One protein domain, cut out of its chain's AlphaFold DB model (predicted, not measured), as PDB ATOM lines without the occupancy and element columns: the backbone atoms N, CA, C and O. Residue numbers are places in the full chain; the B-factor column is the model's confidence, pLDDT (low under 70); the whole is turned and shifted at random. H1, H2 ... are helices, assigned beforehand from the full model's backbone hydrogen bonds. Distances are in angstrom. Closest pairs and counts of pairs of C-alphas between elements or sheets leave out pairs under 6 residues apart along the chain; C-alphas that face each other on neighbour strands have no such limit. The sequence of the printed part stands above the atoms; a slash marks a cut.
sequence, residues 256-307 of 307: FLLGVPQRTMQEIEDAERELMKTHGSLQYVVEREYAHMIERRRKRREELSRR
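Overview. This is residues 256 to 307 of the 307 residues of an uncharacterized protein of Pyrenochaeta sp. DS3sAY3a (UniProt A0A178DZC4). A long helix, H2, and a shorter one, H1, meet near their ends as an open V, and residues 256 to 264 fold back into its mouth. Residues 294 to 307, of which 294 to 305 belong to H2, stick out as a free arm. The printed part has 52 residues with two named helices, H1 then H2, and no named strand; it is all helix, loose with a radius of gyration of the C-alphas of 13.8 A, and flat, spanning 44 by 23 by 10 A.

Arrangement. Start at H2, residues 282 to 305, and look back to H1, residues 265 to 279. They are close but not clearly touching; their closest C-alphas, of Met 276 and Leu 282, are 6.0 A apart. They run opposite ways at a steep tilt of 51 degrees. In both helices every O i to N i+4 pair is within hydrogen-bond range.

Along the chain. Find C-alpha 282 at (290.490, 228.662, 305.104); from there H2 runs 34.1 A to C-alpha 305 at (314.514, 251.828, 312.028). H1 begins at C-alpha 265, at (306.522, 223.529, 298.963), and runs 21.1 A to C-alpha 279.

Size, cuts and confidence. The two C-alphas farthest apart, of Lys 277 and Arg 307, are 44.5 A apart. The printed part has no cut, and the link from H1 to H2 is tight. Look at residues 280 to 287 for pLDDT under 70.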
ATOM      1  N   PHE A 256     298.577 229.496 300.487       84.19
ATOM      2  CA  PHE A 256     298.568 230.672 301.375       84.19
ATOM      3  C   PHE A 256     299.715 230.754 302.391       84.19
ATOM      4  O   PHE A 256     300.204 231.851 302.655       84.19
ATOM      5  N   LEU A 257     300.155 229.623 302.933       83.56
ATOM      6  CA  LEU A 257     301.243 229.457 303.896       83.56
ATOM      7  C   LEU A 257     302.629 229.613 303.252       83.56
ATOM      8  O   LEU A 257     303.646 229.454 303.929       83.56
ATOM      9  N   LEU A 258     302.707 229.959 301.963       84.94
ATOM     10  CA  LEU A 258     303.972 230.325 301.334       84.94
ATOM     11  C   LEU A 258     304.671 231.450 302.114       84.94
ATOM     12  O   LEU A 258     304.107 232.523 302.341       84.94
ATOM     13  N   GLY A 259     305.933 231.216 302.469       77.12
ATOM     14  CA  GLY A 259     306.738 232.138 303.273       77.12
ATOM     15  C   GLY A 259     306.707 231.852 304.777       77.12
ATOM     16  O   GLY A 259     307.342 232.585 305.538       77.12
ATOM     17  N   VAL A 260     306.016 230.794 305.217       76.00
ATOM     18  CA  VAL A 260     306.258 230.187 306.530       76.00
ATOM     19  C   VAL A 260     307.625 229.481 306.482       76.00
ATOM     20  O   VAL A 260     307.821 228.629 305.617       76.00
ATOM     21  N   PRO A 261     308.592 229.844 307.350       76.75
ATOM     22  CA  PRO A 261     309.926 229.242 307.339       76.75
ATOM     23  C   PRO A 261     309.898 227.726 307.571       76.75
ATOM     24  O   PRO A 261     308.995 227.226 308.237       76.75
ATOM     25  N   GLN A 262     310.952 227.037 307.116       80.69
ATOM     26  CA  GLN A 262     311.260 225.636 307.459       80.69
ATOM     27  C   GLN A 262     310.260 224.591 306.938       80.69
ATOM     28  O   GLN A 262     310.140 223.518 307.519       80.69
ATOM     29  N   ARG A 263     309.545 224.888 305.849       85.12
ATOM     30  CA  ARG A 263     308.722 223.901 305.143       85.12
ATOM     31  C   ARG A 263     309.028 223.922 303.656       85.12
ATOM     32  O   ARG A 263     309.184 224.988 303.062       85.12
ATOM     33  N   THR A 264     309.094 222.741 303.064       91.38
ATOM     34  CA  THR A 264     309.114 222.544 301.616       91.38
ATOM     35  C   THR A 264     307.776 222.964 301.000       91.38
ATOM     36  O   THR A 264     306.755 223.072 301.684       91.38
ATOM     37  N   MET A 265     307.757 223.193 299.682       89.31
ATOM     38  CA  MET A 265     306.522 223.529 298.963       89.31
ATOM     39  C   MET A 265     305.449 222.440 299.123       89.31
ATOM     40  O   MET A 265     304.282 222.755 299.334       89.31
ATOM     41  N   GLN A 266     305.855 221.169 299.076       90.25
ATOM     42  CA  GLN A 266     304.946 220.035 299.221       90.25
ATOM     43  C   GLN A 266     304.312 220.003 300.619       90.25
ATOM     44  O   GLN A 266     303.093 219.954 300.735       90.25
ATOM     45  N   GLU A 267     305.114 220.151 301.679       91.50
ATOM     46  CA  GLU A 267     304.609 220.195 303.060       91.50
ATOM     47  C   GLU A 267     303.651 221.369 303.300       91.50
ATOM     48  O   GLU A 267     302.709 221.264 304.087       91.50
ATOM     49  N   ILE A 268     303.893 222.506 302.640       90.25
ATOM     50  CA  ILE A 268     303.003 223.669 302.678       90.25
ATOM     51  C   ILE A 268     301.650 223.335 302.033       90.25
ATOM     52  O   ILE A 268     300.605 223.617 302.622       90.25
ATOM     53  N   GLU A 269     301.661 222.719 300.851       90.88
ATOM     54  CA  GLU A 269     300.446 222.345 300.122       90.88
ATOM     55  C   GLU A 269     299.636 221.283 300.858       90.88
ATOM     56  O   GLU A 269     298.419 221.429 300.989       90.88
ATOM     57  N   ASP A 270     300.303 220.262 301.393       90.50
ATOM     58  CA  ASP A 270     299.669 219.191 302.156       90.50
ATOM     59  C   ASP A 270     299.060 219.734 303.451       90.50
ATOM     60  O   ASP A 270     297.897 219.466 303.750       90.50
ATOM     61  N   ALA A 271     299.786 220.590 304.179       88.62
ATOM     62  CA  ALA A 271     299.256 221.229 305.380       88.62
ATOM     63  C   ALA A 271     298.012 222.077 305.081       88.62
ATOM     64  O   ALA A 271     297.050 222.054 305.849       88.62
ATOM     65  N   GLU A 272     297.992 222.818 303.971       88.06
ATOM     66  CA  GLU A 272     296.801 223.565 303.567       88.06
ATOM     67  C   GLU A 272     295.648 222.665 303.150       88.06
ATOM     68  O   GLU A 272     294.511 222.940 303.535       88.06
ATOM     69  N   ARG A 273     295.916 221.585 302.407       87.88
ATOM     70  CA  ARG A 273     294.906 220.580 302.045       87.88
ATOM     71  C   ARG A 273     294.279 219.959 303.293       87.88
ATOM     72  O   ARG A 273     293.056 219.859 303.356       87.88
ATOM     73  N   GLU A 274     295.071 219.626 304.306       88.19
ATOM     74  CA  GLU A 274     294.562 219.109 305.580       88.19
ATOM     75  C   GLU A 274     293.764 220.162 306.360       88.19
ATOM     76  O   GLU A 274     292.647 219.895 306.806       88.19
ATOM     77  N   LEU A 275     294.257 221.404 306.445       83.94
ATOM     78  CA  LEU A 275     293.522 222.497 307.089       83.94
ATOM     79  C   LEU A 275     292.146 222.732 306.448       83.94
ATOM     80  O   LEU A 275     291.182 223.015 307.168       83.94
ATOM     81  N   MET A 276     292.037 222.586 305.120       79.94
ATOM     82  CA  MET A 276     290.763 222.677 304.395       79.94
ATOM     83  C   MET A 276     289.783 221.601 304.845       79.94
ATOM     84  O   MET A 276     288.618 221.915 305.097       79.94
ATOM     85  N   LYS A 277     290.254 220.350 304.947       83.94
ATOM     86  CA  LYS A 277     289.434 219.204 305.356       83.94
ATOM     87  C   LYS A 277     288.879 219.402 306.764       83.94
ATOM     88  O   LYS A 277     287.721 219.087 307.005       83.94
ATOM     89  N   THR A 278     289.678 219.958 307.678       83.94
ATOM     90  CA  THR A 278     289.287 220.108 309.088       83.94
ATOM     91  C   THR A 278     288.395 221.324 309.360       83.94
ATOM     92  O   THR A 278     287.459 221.216 310.145       83.94
ATOM     93  N   HIS A 279     288.671 222.490 308.763       76.38
ATOM     94  CA  HIS A 279     288.063 223.757 309.215       76.38
ATOM     95  C   HIS A 279     286.992 224.330 308.277       76.38
ATOM     96  O   HIS A 279     286.334 225.304 308.645       76.38
ATOM     97  N   GLY A 280     286.817 223.792 307.063       69.69
ATOM     98  CA  GLY A 280     285.774 224.193 306.100       69.69
ATOM     99  C   GLY A 280     285.887 225.620 305.523       69.69
ATOM    100  O   GLY A 280     285.415 225.885 304.415       69.69
ATOM    101  N   SER A 281     286.552 226.549 306.215       67.19
ATOM    102  CA  SER A 281     286.822 227.907 305.750       67.19
ATOM    103  C   SER A 281     288.254 228.320 306.065       67.19
ATOM    104  O   SER A 281     288.577 228.809 307.148       67.19
ATOM    105  N   LEU A 282     289.114 228.180 305.055       65.19
ATOM    106  CA  LEU A 282     290.490 228.662 305.104       65.19
ATOM    107  C   LEU A 282     290.567 230.185 305.279       65.19
ATOM    108  O   LEU A 282     291.586 230.688 305.723       65.19
ATOM    109  N   GLN A 283     289.498 230.924 304.968       64.81
ATOM    110  CA  GLN A 283     289.505 232.381 305.026       64.81
ATOM    111  C   GLN A 283     289.847 232.901 306.426       64.81
ATOM    112  O   GLN A 283     290.690 233.780 306.545       64.81
ATOM    113  N   TYR A 284     289.298 232.291 307.481       67.50
ATOM    114  CA  TYR A 284     289.623 232.677 308.855       67.50
ATOM    115  C   TYR A 284     291.083 232.368 309.216       67.50
ATOM    116  O   TYR A 284     291.774 233.200 309.800       67.50
ATOM    117  N   VAL A 285     291.576 231.185 308.835       68.31
ATOM    118  CA  VAL A 285     292.960 230.767 309.110       68.31
ATOM    119  C   VAL A 285     293.944 231.649 308.344       68.31
ATOM    120  O   VAL A 285     294.899 232.151 308.926       68.31
ATOM    121  N   VAL A 286     293.681 231.909 307.064       68.56
ATOM    122  CA  VAL A 286     294.498 232.772 306.208       68.56
ATOM    123  C   VAL A 286     294.493 234.200 306.720       68.56
ATOM    124  O   VAL A 286     295.565 234.767 306.869       68.56
ATOM    125  N   GLU A 287     293.333 234.787 307.016       69.81
ATOM    126  CA  GLU A 287     293.252 236.155 307.535       69.81
ATOM    127  C   GLU A 287     294.013 236.288 308.858       69.81
ATOM    128  O   GLU A 287     294.779 237.239 309.025       69.81
ATOM    129  N   ARG A 288     293.886 235.303 309.757       74.88
ATOM    130  CA  ARG A 288     294.612 235.268 311.030       74.88
ATOM    131  C   ARG A 288     296.122 235.156 310.818       74.88
ATOM    132  O   ARG A 288     296.869 236.026 311.265       74.88
ATOM    133  N   GLU A 289     296.591 234.125 310.117       72.31
ATOM    134  CA  GLU A 289     298.027 233.891 309.896       72.31
ATOM    135  C   GLU A 289     298.673 235.019 309.076       72.31
ATOM    136  O   GLU A 289     299.795 235.452 309.358       72.31
ATOM    137  N   TYR A 290     297.948 235.564 308.098       70.69
ATOM    138  CA  TYR A 290     298.395 236.693 307.290       70.69
ATOM    139  C   TYR A 290     298.483 237.983 308.113       70.69
ATOM    140  O   TYR A 290     299.487 238.694 308.014       70.69
ATOM    141  N   ALA A 291     297.504 238.261 308.982       75.81
ATOM    142  CA  ALA A 291     297.580 239.373 309.927       75.81
ATOM    143  C   ALA A 291     298.804 239.234 310.846       75.81
ATOM    144  O   ALA A 291     299.569 240.189 311.002       75.81
ATOM    145  N   HIS A 292     299.069 238.031 311.367       78.31
ATOM    146  CA  HIS A 292     300.277 237.755 312.151       78.31
ATOM    147  C   HIS A 292     301.569 237.943 311.345       78.31
ATOM    148  O   HIS A 292     302.566 238.442 311.871       78.31
ATOM    149  N   MET A 293     301.600 237.555 310.067       76.19
ATOM    150  CA  MET A 293     302.765 237.767 309.207       76.19
ATOM    151  C   MET A 293     303.006 239.257 308.923       76.19
ATOM    152  O   MET A 293     304.150 239.708 309.037       76.19
ATOM    153  N   ILE A 294     301.962 240.023 308.582       75.44
ATOM    154  CA  ILE A 294     302.063 241.480 308.395       75.44
ATOM    155  C   ILE A 294     302.603 242.123 309.668       75.44
ATOM    156  O   ILE A 294     303.553 242.902 309.601       75.44
ATOM    157  N   GLU A 295     302.046 241.761 310.821       82.50
ATOM    158  CA  GLU A 295     302.440 242.329 312.106       82.50
ATOM    159  C   GLU A 295     303.907 242.017 312.440       82.50
ATOM    160  O   GLU A 295     304.659 242.904 312.841       82.50
ATOM    161  N   ARG A 296     304.375 240.787 312.177       82.12
ATOM    162  CA  ARG A 296     305.797 240.425 312.323       82.12
ATOM    163  C   ARG A 296     306.710 241.235 311.400       82.12
ATOM    164  O   ARG A 296     307.802 241.619 311.813       82.12
ATOM    165  N   ARG A 297     306.293 241.490 310.155       78.44
ATOM    166  CA  ARG A 297     307.059 242.324 309.210       78.44
ATOM    167  C   ARG A 297     307.078 243.790 309.639       78.44
ATOM    168  O   ARG A 297     308.114 244.434 309.501       78.44
ATOM    169  N   ARG A 298     305.967 244.301 310.179       82.12
ATOM    170  CA  ARG A 298     305.872 245.653 310.742       82.12
ATOM    171  C   ARG A 298     306.847 245.823 311.906       82.12
ATOM    172  O   ARG A 298     307.697 246.704 311.838       82.12
ATOM    173  N   LYS A 299     306.809 244.917 312.891       90.06
ATOM    174  CA  LYS A 299     307.720 244.932 314.049       90.06
ATOM    175  C   LYS A 299     309.196 244.899 313.641       90.06
ATOM    176  O   LYS A 299     309.961 245.742 314.088       90.06
ATOM    177  N   ARG A 300     309.583 244.014 312.709       84.75
ATOM    178  CA  ARG A 300     310.971 243.962 312.204       84.75
ATOM    179  C   ARG A 300     311.427 245.267 311.550       84.75
ATOM    180  O   ARG A 300     312.579 245.652 311.702       84.75
ATOM    181  N   ARG A 301     310.549 245.952 310.809       82.56
ATOM    182  CA  ARG A 301     310.878 247.255 310.205       82.56
ATOM    183  C   ARG A 301     311.063 248.341 311.259       82.56
ATOM    184  O   ARG A 301     311.974 249.146 311.135       82.56
ATOM    185  N   GLU A 302     310.220 248.349 312.287       92.31
ATOM    186  CA  GLU A 302     310.341 249.287 313.409       92.31
ATOM    187  C   GLU A 302     311.630 249.054 314.202       92.31
ATOM    188  O   GLU A 302     312.308 250.011 314.559       92.31
ATOM    189  N   GLU A 303     312.007 247.793 314.421       95.00
ATOM    190  CA  GLU A 303     313.281 247.426 315.045       95.00
ATOM    191  C   GLU A 303     314.485 247.857 314.201       95.00
ATOM    192  O   GLU A 303     315.433 248.414 314.749       95.00
ATOM    193  N   LEU A 304     314.441 247.651 312.880       93.06
ATOM    194  CA  LEU A 304     315.495 248.097 311.963       93.06
ATOM    195  C   LEU A 304     315.612 249.623 311.903       93.06
ATOM    196  O   LEU A 304     316.716 250.124 311.778       93.06
ATOM    197  N   SER A 305     314.504 250.358 312.020       93.12
ATOM    198  CA  SER A 305     314.514 251.828 312.028       93.12
ATOM    199  C   SER A 305     315.021 252.435 313.341       93.12
ATOM    200  O   SER A 305     315.266 253.639 313.384       93.12
ATOM    201  N   ARG A 306     315.095 251.651 314.424       95.25
ATOM    202  CA  ARG A 306     315.626 252.090 315.725       95.25
ATOM    203  C   ARG A 306     317.135 251.878 315.859       95.25
ATOM    204  O   ARG A 306     317.706 252.375 316.826       95.25
ATOM    205  N   ARG A 307     317.736 251.095 314.964       90.00
ATOM    206  CA  ARG A 307     319.182 250.857 314.895       90.00
ATOM    207  C   ARG A 307     319.828 251.890 313.988       90.00
ATOM    208  O   ARG A 307     320.958 252.290 314.325       90.00
TER     209      ARG A 307